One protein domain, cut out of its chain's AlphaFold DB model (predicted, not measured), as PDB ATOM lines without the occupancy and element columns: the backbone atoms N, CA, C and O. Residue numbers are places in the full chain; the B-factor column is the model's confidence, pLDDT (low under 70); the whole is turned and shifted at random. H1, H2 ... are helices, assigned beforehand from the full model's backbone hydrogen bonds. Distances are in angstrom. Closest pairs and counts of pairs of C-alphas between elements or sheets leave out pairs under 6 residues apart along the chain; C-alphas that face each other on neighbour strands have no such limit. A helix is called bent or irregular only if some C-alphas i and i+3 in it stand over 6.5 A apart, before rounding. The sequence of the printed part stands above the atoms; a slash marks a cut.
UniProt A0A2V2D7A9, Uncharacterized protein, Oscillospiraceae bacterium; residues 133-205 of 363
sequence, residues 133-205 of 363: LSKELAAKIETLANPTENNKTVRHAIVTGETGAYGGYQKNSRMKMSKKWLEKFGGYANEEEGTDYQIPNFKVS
ATOM      1  N   LEU A 133     244.931 185.820 261.792       94.75
ATOM      2  CA  LEU A 133     245.009 186.117 260.355       94.75
ATOM      3  C   LEU A 133     246.400 185.948 259.740       94.75
ATOM      4  O   LEU A 133     246.658 184.948 259.088       94.75
ATOM      5  N   SER A 134     247.301 186.904 259.902       93.12
ATOM      6  CA  SER A 134     248.676 186.836 259.404       93.12
ATOM      7  C   SER A 134     249.570 187.715 260.268       93.12
ATOM      8  O   SER A 134     249.078 188.634 260.918       93.12
ATOM      9  N   LYS A 135     250.891 187.493 260.233       92.25
ATOM     10  CA  LYS A 135     251.838 188.329 260.993       92.25
ATOM     11  C   LYS A 135     251.675 189.820 260.666       92.25
ATOM     12  O   LYS A 135     251.748 190.654 261.557       92.25
ATOM     13  N   GLU A 136     251.425 190.146 259.397       92.25
ATOM     14  CA  GLU A 136     251.205 191.526 258.957       92.25
ATOM     15  C   GLU A 136     249.886 192.102 259.482       92.25
ATOM     16  O   GLU A 136     249.879 193.213 260.001       92.25
ATOM     17  N   LEU A 137     248.776 191.370 259.345       95.12
ATOM     18  CA  LEU A 137     247.471 191.859 259.792       95.12
ATOM     19  C   LEU A 137     247.417 191.973 261.316       95.12
ATOM     20  O   LEU A 137     246.988 193.005 261.815       95.12
ATOM     21  N   ALA A 138     247.940 190.985 262.045       96.69
ATOM     22  CA  ALA A 138     248.041 191.052 263.497       96.69
ATOM     23  C   ALA A 138     248.877 192.251 263.960       96.69
ATOM     24  O   ALA A 138     248.474 192.928 264.895       96.69
ATOM     25  N   ALA A 139     249.986 192.572 263.279       95.62
ATOM     26  CA  ALA A 139     250.776 193.763 263.594       95.62
ATOM     27  C   ALA A 139     250.011 195.072 263.323       95.62
ATOM     28  O   ALA A 139     250.149 196.030 264.082       95.62
ATOM     29  N   LYS A 140     249.186 195.129 262.265       96.31
ATOM     30  CA  LYS A 140     248.318 196.291 262.002       96.31
ATOM     31  C   LYS A 140     247.264 196.454 263.101       96.31
ATOM     32  O   LYS A 140     247.108 197.556 263.608       96.31
ATOM     33  N   ILE A 141     246.595 195.368 263.493       97.44
ATOM     34  CA  ILE A 141     245.594 195.371 264.574       97.44
ATOM     35  C   ILE A 141     246.248 195.780 265.901       97.44
ATOM     36  O   ILE A 141     245.751 196.669 266.578       97.44
ATOM     37  N   GLU A 142     247.409 195.210 266.226       96.25
ATOM     38  CA  GLU A 142     248.202 195.577 267.405       96.25
ATOM     39  C   GLU A 142     248.597 197.064 267.396       96.25
ATOM     40  O   GLU A 142     248.554 197.714 268.437       96.25
ATOM     41  N   THR A 143     248.940 197.625 266.230       96.62
ATOM     42  CA  THR A 143     249.256 199.059 266.084       96.62
ATOM     43  C   THR A 143     248.027 199.934 266.321       96.62
ATOM     44  O   THR A 143     248.147 200.966 266.973       96.62
ATOM     45  N   LEU A 144     246.856 199.535 265.813       97.00
ATOM     46  CA  LEU A 144     245.595 200.238 266.064       97.00
ATOM     47  C   LEU A 144     245.222 200.198 267.553       97.00
ATOM     48  O   LEU A 144     244.874 201.229 268.110       97.00
ATOM     49  N   ALA A 145     245.371 199.038 268.200       96.25
ATOM     50  CA  ALA A 145     245.019 198.825 269.603       96.25
ATOM     51  C   ALA A 145     245.933 199.539 270.616       96.25
ATOM     52  O   ALA A 145     245.574 199.650 271.783       96.25
ATOM     53  N   ASN A 146     247.115 200.007 270.195       95.44
ATOM     54  CA  ASN A 146     248.092 200.679 271.057       95.44
ATOM     55  C   ASN A 146     248.484 202.047 270.457       95.44
ATOM     56  O   ASN A 146     249.593 202.197 269.922       95.44
ATOM     57  N   PRO A 147     247.578 203.043 270.471       94.19
ATOM     58  CA  PRO A 147     247.814 204.338 269.845       94.19
ATOM     59  C   PRO A 147     248.926 205.122 270.554       94.19
ATOM     60  O   PRO A 147     248.983 205.203 271.777       94.19
ATOM     61  N   THR A 148     249.825 205.709 269.763       94.62
ATOM     62  CA  THR A 148     250.854 206.655 270.222       94.62
ATOM     63  C   THR A 148     251.014 207.766 269.185       94.62
ATOM     64  O   THR A 148     250.726 207.558 268.004       94.62
ATOM     65  N   GLU A 149     251.560 208.919 269.572       93.00
ATOM     66  CA  GLU A 149     251.849 209.992 268.604       93.00
ATOM     67  C   GLU A 149     252.781 209.525 267.475       93.00
ATOM     68  O   GLU A 149     252.571 209.834 266.302       93.00
ATOM     69  N   ASN A 150     253.759 208.672 267.794       91.94
ATOM     70  CA  ASN A 150     254.720 208.149 266.821       91.94
ATOM     71  C   ASN A 150     254.088 207.237 265.758       91.94
ATOM     72  O   ASN A 150     254.638 207.105 264.663       91.94
ATOM     73  N   ASN A 151     252.960 206.586 266.063       93.44
ATOM     74  CA  ASN A 151     252.297 205.665 265.139       93.44
ATOM     75  C   ASN A 151     251.038 206.243 264.477       93.44
ATOM     76  O   ASN A 151     250.460 205.561 263.631       93.44
ATOM     77  N   LYS A 152     250.658 207.493 264.777       93.81
ATOM     78  CA  LYS A 152     249.461 208.162 264.238       93.81
ATOM     79  C   LYS A 152     249.347 208.052 262.715       93.81
ATOM     80  O   LYS A 152     248.368 207.526 262.199       93.81
ATOM     81  N   THR A 153     250.404 208.416 261.986       92.62
ATOM     82  CA  THR A 153     250.449 208.320 260.513       92.62
ATOM     83  C   THR A 153     250.278 206.886 260.001       92.62
ATOM     84  O   THR A 153     249.722 206.666 258.927       92.62
ATOM     85  N   VAL A 154     250.772 205.890 260.744       93.56
ATOM     86  CA  VAL A 154     250.651 204.476 260.362       93.56
ATOM     87  C   VAL A 154     249.237 203.968 260.627       93.56
ATOM     88  O   VAL A 154     248.697 203.273 259.770       93.56
ATOM     89  N   ARG A 155     248.629 204.328 261.767       95.88
ATOM     90  CA  ARG A 155     247.232 203.995 262.093       95.88
ATOM     91  C   ARG A 155     246.280 204.570 261.046       95.88
ATOM     92  O   ARG A 155     245.518 203.805 260.461       95.88
ATOM     93  N   HIS A 156     246.452 205.844 260.702       95.56
ATOM     94  CA  HIS A 156     245.720 206.488 259.614       95.56
ATOM     95  C   HIS A 156     245.858 205.705 258.296       95.56
ATOM     96  O   HIS A 156     244.871 205.259 257.715       95.56
ATOM     97  N   ALA A 157     247.091 205.393 257.880       95.88
ATOM     98  CA  ALA A 157     247.346 204.634 256.653       95.88
ATOM     99  C   ALA A 157     246.750 203.213 256.652       95.88
ATOM    100  O   ALA A 157     246.460 202.669 255.582       95.88
ATOM    101  N   ILE A 158     246.594 202.585 257.821       96.81
ATOM    102  CA  ILE A 158     245.944 201.276 257.963       96.81
ATOM    103  C   ILE A 158     244.440 201.382 257.677       96.81
ATOM    104  O   ILE A 158     243.887 200.465 257.065       96.81
ATOM    105  N   VAL A 159     243.790 202.476 258.080       96.75
ATOM    106  CA  VAL A 159     242.343 202.680 257.912       96.75
ATOM    107  C   VAL A 159     242.015 203.265 256.538       96.75
ATOM    108  O   VAL A 159     241.196 202.710 255.802       96.75
ATOM    109  N   THR A 160     242.681 204.350 256.147       94.94
ATOM    110  CA  THR A 160     242.327 205.126 254.950       94.94
ATOM    111  C   THR A 160     243.039 204.628 253.698       94.94
ATOM    112  O   THR A 160     242.437 204.568 252.622       94.94
ATOM    113  N   GLY A 161     244.280 204.158 253.852       93.88
ATOM    114  CA  GLY A 161     245.208 203.893 252.752       93.88
ATOM    115  C   GLY A 161     246.066 205.096 252.370       93.88
ATOM    116  O   GLY A 161     246.887 204.976 251.456       93.88
ATOM    117  N   GLU A 162     245.920 206.215 253.076       94.44
ATOM    118  CA  GLU A 162     246.688 207.431 252.848       94.44
ATOM    119  C   GLU A 162     247.986 207.411 253.657       94.44
ATOM    120  O   GLU A 162     247.991 207.184 254.866       94.44
ATOM    121  N   THR A 163     249.127 207.599 252.998       90.50
ATOM    122  CA  THR A 163     250.441 207.554 253.660       90.50
ATOM    123  C   THR A 163     251.037 208.943 253.829       90.50
ATOM    124  O   THR A 163     250.879 209.782 252.954       90.50
ATOM    125  N   GLY A 164     251.825 209.160 254.884       87.44
ATOM    126  CA  GLY A 164     252.628 210.380 255.025       87.44
ATOM    127  C   GLY A 164     253.854 210.434 254.100       87.44
ATOM    128  O   GLY A 164     254.030 209.604 253.204       87.44
ATOM    129  N   ALA A 165     254.754 211.383 254.381       86.12
ATOM    130  CA  ALA A 165     255.927 211.703 253.558       86.12
ATOM    131  C   ALA A 165     256.782 210.486 253.165       86.12
ATOM    132  O   ALA A 165     257.110 210.304 251.996       86.12
ATOM    133  N   TYR A 166     257.092 209.604 254.122       82.06
ATOM    134  CA  TYR A 166     257.907 208.413 253.854       82.06
ATOM    135  C   TYR A 166     257.250 207.441 252.857       82.06
ATOM    136  O   TYR A 166     257.938 206.801 252.060       82.06
ATOM    137  N   GLY A 167     255.917 207.340 252.884       78.00
ATOM    138  CA  GLY A 167     255.150 206.519 251.945       78.00
ATOM    139  C   GLY A 167     254.916 207.185 250.589       78.00
ATOM    140  O   GLY A 167     254.314 206.564 249.715       78.00
ATOM    141  N   GLY A 168     255.392 208.418 250.397       85.94
ATOM    142  CA  GLY A 168     255.235 209.162 249.151       85.94
ATOM    143  C   GLY A 168     253.817 209.685 248.926       85.94
ATOM    144  O   GLY A 168     253.389 209.759 247.780       85.94
ATOM    145  N   TYR A 169     253.072 209.999 249.994       88.00
ATOM    146  CA  TYR A 169     251.737 210.613 249.897       88.00
ATOM    147  C   TYR A 169     250.730 209.829 249.033       88.00
ATOM    148  O   TYR A 169     249.837 210.395 248.403       88.00
ATOM    149  N   GLN A 170     250.866 208.500 248.994       87.44
ATOM    150  CA  GLN A 170     249.934 207.621 248.288       87.44
ATOM    151  C   GLN A 170     248.552 207.677 248.938       87.44
ATOM    152  O   GLN A 170     248.472 207.673 250.161       87.44
ATOM    153  N   LYS A 171     247.485 207.639 248.129       87.75
ATOM    154  CA  LYS A 171     246.084 207.607 248.600       87.75
ATOM    155  C   LYS A 171     245.472 206.203 248.682       87.75
ATOM    156  O   LYS A 171     244.471 205.993 249.349       87.75
ATOM    157  N   ASN A 172     246.069 205.231 247.990       87.06
ATOM    158  CA  ASN A 172     245.577 203.850 247.895       87.06
ATOM    159  C   ASN A 172     246.695 202.848 248.210       87.06
ATOM    160  O   ASN A 172     246.970 201.912 247.456       87.06
ATOM    161  N   SER A 173     247.394 203.084 249.318       88.69
ATOM    162  CA  SER A 173     248.506 202.248 249.748       88.69
ATOM    163  C   SER A 173     248.053 200.844 250.146       88.69
ATOM    164  O   SER A 173     247.016 200.646 250.779       88.69
ATOM    165  N   ARG A 174     248.922 199.855 249.899       85.56
ATOM    166  CA  ARG A 174     248.787 198.485 250.439       85.56
ATOM    167  C   ARG A 174     248.862 198.423 251.975       85.56
ATOM    168  O   ARG A 174     248.665 197.357 252.560       85.56
ATOM    169  N   MET A 175     249.161 199.542 252.637       90.06
ATOM    170  CA  MET A 175     249.020 199.676 254.086       90.06
ATOM    171  C   MET A 175     247.569 199.537 254.537       90.06
ATOM    172  O   MET A 175     247.357 198.936 255.594       90.06
ATOM    173  N   LYS A 176     246.600 199.954 253.710       95.31
ATOM    174  CA  LYS A 176     245.178 199.822 254.018       95.31
ATOM    175  C   LYS A 176     244.821 198.374 254.340       95.31
ATOM    176  O   LYS A 176     245.178 197.449 253.604       95.31
ATOM    177  N   MET A 177     244.144 198.159 255.458       95.75
ATOM    178  CA  MET A 177     243.560 196.869 255.791       95.75
ATOM    179  C   MET A 177     242.278 196.670 254.970       95.75
ATOM    180  O   MET A 177     241.560 197.619 254.672       95.75
ATOM    181  N   SER A 178     241.989 195.439 254.540       95.44
ATOM    182  CA  SER A 178     240.773 195.176 253.758       95.44
ATOM    183  C   SER A 178     239.519 195.505 254.567       95.44
ATOM    184  O   SER A 178     239.489 195.201 255.760       95.44
ATOM    185  N   LYS A 179     238.462 195.987 253.901       96.38
ATOM    186  CA  LYS A 179     237.194 196.376 254.539       96.38
ATOM    187  C   LYS A 179     236.658 195.327 255.524       96.38
ATOM    188  O   LYS A 179     236.434 195.667 256.673       96.38
ATOM    189  N   LYS A 180     236.610 194.047 255.125       96.44
ATOM    190  CA  LYS A 180     236.206 192.915 255.987       96.44
ATOM    191  C   LYS A 180     236.905 192.901 257.356       96.44
ATOM    192  O   LYS A 180     236.299 192.561 258.364       96.44
ATOM    193  N   TRP A 181     238.203 193.201 257.385       97.38
ATOM    194  CA  TRP A 181     238.995 193.177 258.617       97.38
ATOM    195  C   TRP A 181     238.985 194.522 259.341       97.38
ATOM    196  O   TRP A 181     239.094 194.520 260.558       97.38
ATOM    197  N   LEU A 182     238.788 195.642 258.637       97.69
ATOM    198  CA  LEU A 182     238.483 196.922 259.282       97.69
ATOM    199  C   LEU A 182     237.157 196.844 260.038       97.69
ATOM    200  O   LEU A 182     237.138 197.164 261.212       97.69
ATOM    201  N   GLU A 183     236.102 196.293 259.431       98.00
ATOM    202  CA  GLU A 183     234.796 196.083 260.079       98.00
ATOM    203  C   GLU A 183     234.904 195.316 261.405       98.00
ATOM    204  O   GLU A 183     234.149 195.583 262.336       98.00
ATOM    205  N   LYS A 184     235.879 194.406 261.511       98.00
ATOM    206  CA  LYS A 184     236.132 193.572 262.692       98.00
ATOM    207  C   LYS A 184     237.190 194.123 263.653       98.00
ATOM    208  O   LYS A 184     237.165 193.791 264.818       98.00
ATOM    209  N   PHE A 185     238.180 194.881 263.202       98.06
ATOM    210  CA  PHE A 185     239.334 195.227 264.047       98.06
ATOM    211  C   PHE A 185     239.706 196.711 264.011       98.06
ATOM    212  O   PHE A 185     240.676 197.121 264.646       98.06
ATOM    213  N   GLY A 186     238.975 197.515 263.242       97.12
ATOM    214  CA  GLY A 186     239.236 198.934 263.038       97.12
ATOM    215  C   GLY A 186     238.754 199.830 264.174       97.12
ATOM    216  O   GLY A 186     239.120 201.001 264.181       97.12
ATOM    217  N   GLY A 187     237.981 199.300 265.131       97.31
ATOM    218  CA  GLY A 187     237.252 200.109 266.110       97.31
ATOM    219  C   GLY A 187     238.121 201.024 266.975       97.31
ATOM    220  O   GLY A 187     237.673 202.083 267.400       97.31
ATOM    221  N   TYR A 188     239.399 200.682 267.161       96.25
ATOM    222  CA  TYR A 188     240.366 201.512 267.890       96.25
ATOM    223  C   TYR A 188     240.665 202.871 267.228       96.25
ATOM    224  O   TYR A 188     241.286 203.723 267.854       96.25
ATOM    225  N   ALA A 189     240.275 203.069 265.965       95.31
ATOM    226  CA  ALA A 189     240.453 204.321 265.226       95.31
ATOM    227  C   ALA A 189     239.121 205.032 264.915       95.31
ATOM    228  O   ALA A 189     239.116 205.992 264.149       95.31
ATOM    229  N   ASN A 190     237.998 204.580 265.491       96.31
ATOM    230  CA  ASN A 190     236.666 205.119 265.194       96.31
ATOM    231  C   ASN A 190     236.558 206.628 265.441       96.31
ATOM    232  O   ASN A 190     236.069 207.341 264.570       96.31
ATOM    233  N   GLU A 191     237.047 207.108 266.587       94.12
ATOM    234  CA  GLU A 191     236.989 208.526 266.967       94.12
ATOM    235  C   GLU A 191     237.811 209.415 266.022       94.12
ATOM    236  O   GLU A 191     237.323 210.438 265.550       94.12
ATOM    237  N   GLU A 192     239.040 209.005 265.701       92.75
ATOM    238  CA  GLU A 192     239.953 209.790 264.860       92.75
ATOM    239  C   GLU A 192     239.545 209.797 263.382       92.75
ATOM    240  O   GLU A 192     239.728 210.800 262.695       92.75
ATOM    241  N   GLU A 193     239.011 208.679 262.886       94.50
ATOM    242  CA  GLU A 193     238.716 208.481 261.462       94.50
ATOM    243  C   GLU A 193     237.222 208.640 261.131       94.50
ATOM    244  O   GLU A 193     236.831 208.492 259.973       94.50
ATOM    245  N   GLY A 194     236.372 208.912 262.129       95.00
ATOM    246  CA  GLY A 194     234.922 209.048 261.954       95.00
ATOM    247  C   GLY A 194     234.263 207.766 261.438       95.00
ATOM    248  O   GLY A 194     233.452 207.810 260.511       95.00
ATOM    249  N   THR A 195     234.647 206.613 261.992       95.56
ATOM    250  CA  THR A 195     234.156 205.286 261.574       95.56
ATOM    251  C   THR A 195     233.410 204.569 262.700       95.56
ATOM    252  O   THR A 195     233.434 205.013 263.842       95.56
ATOM    253  N   ASP A 196     232.724 203.470 262.372       97.00
ATOM    254  CA  ASP A 196     231.945 202.659 263.320       97.00
ATOM    255  C   ASP A 196     232.292 201.167 263.174       97.00
ATOM    256  O   ASP A 196     231.490 200.319 262.778       97.00
ATOM    257  N   TYR A 197     233.569 200.849 263.366       98.06
ATOM    258  CA  TYR A 197     234.087 199.488 263.306       98.06
ATOM    259  C   TYR A 197     234.064 198.793 264.671       98.06
ATOM    260  O   TYR A 197     234.079 199.438 265.719       98.06
ATOM    261  N   GLN A 198     234.097 197.458 264.669       98.19
ATOM    262  CA  GLN A 198     234.092 196.661 265.896       98.19
ATOM    263  C   GLN A 198     235.466 196.618 266.585       98.19
ATOM    264  O   GLN A 198     236.518 196.793 265.958       98.19
ATOM    265  N   ILE A 199     235.431 196.317 267.886       97.44
ATOM    266  CA  ILE A 199     236.586 195.994 268.729       97.44
ATOM    267  C   ILE A 199     236.385 194.574 269.287       97.44
ATOM    268  O   ILE A 199     235.312 194.290 269.826       97.44
ATOM    269  N   PRO A 200     237.361 193.656 269.162       96.31
ATOM    270  CA  PRO A 200     237.262 192.330 269.767       96.31
ATOM    271  C   PRO A 200     237.413 192.391 271.294       96.31
ATOM    272  O   PRO A 200     238.201 193.172 271.822       96.31
ATOM    273  N   ASN A 201     236.758 191.474 272.009       94.56
ATOM    274  CA  ASN A 201     236.945 191.252 273.452       94.56
ATOM    275  C   ASN A 201     238.152 190.337 273.768       94.56
ATOM    276  O   ASN A 201     238.133 189.528 274.698       94.56
ATOM    277  N   PHE A 202     239.195 190.409 272.942       96.31
ATOM    278  CA  PHE A 202     240.464 189.706 273.117       96.31
ATOM    279  C   PHE A 202     241.581 190.474 272.409       96.31
ATOM    280  O   PHE A 202     241.353 191.198 271.439       96.31
ATOM    281  N   LYS A 203     242.820 190.285 272.864       97.19
ATOM    282  CA  LYS A 203     243.990 190.937 272.264       97.19
ATOM    283  C   LYS A 203     244.466 190.196 271.014       97.19
ATOM    284  O   LYS A 203     244.397 188.967 270.937       97.19
ATOM    285  N   VAL A 204     245.044 190.933 270.068       97.62
ATOM    286  CA  VAL A 204     245.677 190.397 268.853       97.62
ATOM    287  C   VAL A 204     247.118 190.887 268.785       97.62
ATOM    288  O   VAL A 204     247.369 192.079 268.950       97.62
ATOM    289  N   SER A 205     248.066 189.987 268.511       95.94
ATOM    290  CA  SER A 205     249.479 190.361 268.401       95.94
ATOM    291  C   SER A 205     250.268 189.482 267.439       95.94
ATOM    292  O   SER A 205     249.962 188.315 267.187       95.94
TER     293      SER A 205
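Overview. This is residues 133 to 205 of the 363 residues of an uncharacterized protein of Oscillospiraceae bacterium (UniProt A0A2V2D7A9). Four short helices stand at the corners of a rough square, H1 beside H2, H2 beside H4 and H3 beside H1, and they cross one another steeply instead of lying side by side. A long loop, residues 160 to 178, reaches out from the end of H2 and folds back to H3, while the tail, residues 194 to 205, comes back from H4 past H3 to end beside H1. The printed part has 73 residues with four named helices, in the order H1, H2, H3, H4, and no named strand; its class is all helix, though under half of the residues, 36 of 73, are in named elements. It is compact, with a radius of gyration of the C-alphas of 11.4 A, and it spans 35 by 26 by 23 A.

Arrangement. Start at H1, residues 135 to 145. It touches H2, residues 149 to 159, where the closest C-alphas, those of Leu 144 and Arg 155, are 5.7 A apart; the two run opposite ways at a steep tilt of 60 degrees. From H2 look to H4, residues 187 to 193: the two touch, about perpendicular at 80 degrees, and their closest C-alphas, those of Arg 155 and Ala 189, are 7.5 A apart. H1 and H4 only just touch, with 3 pairs of C-alphas within 8 A; the closest, those of Ala 145 and Tyr 188, are 5.6 A apart, and the helices run the same way at a steep tilt of 61 degrees. The packing of the helices that touch is mostly crossed, none of the three pairs being at a shallow tilt. H3, residues 179 to 185, is close to H1 but not clearly touching, the closest C-alphas, those of Ile 141 and Phe 185, being 6.3 A apart. H3 is also close to H2 but not clearly touching, with the closest C-alphas, those of Val 159 and Leu 182, 7.1 A apart. H3 and H4 meet only through their link. Along the backbone, every O i to N i+4 pair in H1 is within hydrogen-bond range, against 5 of 7 in H2, 2 of 3 in H3 and 1 of 3 in H4, where 2 of 4 O i to N i+3 pairs are within range.

Along the chain. Find C-alpha 135 at (251.838, 188.329, 260.993); from there H1 runs 15.2 A to C-alpha 145. H2 begins at C-alpha 149, at (251.849, 209.992, 268.604), and runs 16.1 A to C-alpha 159; it is irregular, with C-alphas 150 and 153 7.6 A apart. H3 runs 9.8 A from C-alpha 179 to C-alpha 185. H4 runs 9.7 A from C-alpha 187 and ends at C-alpha 193, at (238.716, 208.481, 261.462); it too is irregular, with C-alphas 188 and 191 7.8 A apart.

Size, cuts and confidence. Look for the two C-alphas farthest apart at Gly 168 and Asn 201, 35.3 A from each other, while the first and last printed C-alphas, 133 and 205, are 10.1 A apart. The printed part has no cut. The links H1 to H2 and H3 to H4 are tight, and the link H2 to H3, of 19 residues, is long. In the B-factor column the mean pLDDT of the printed part of this model is 94.0, and no printed residue is under 70.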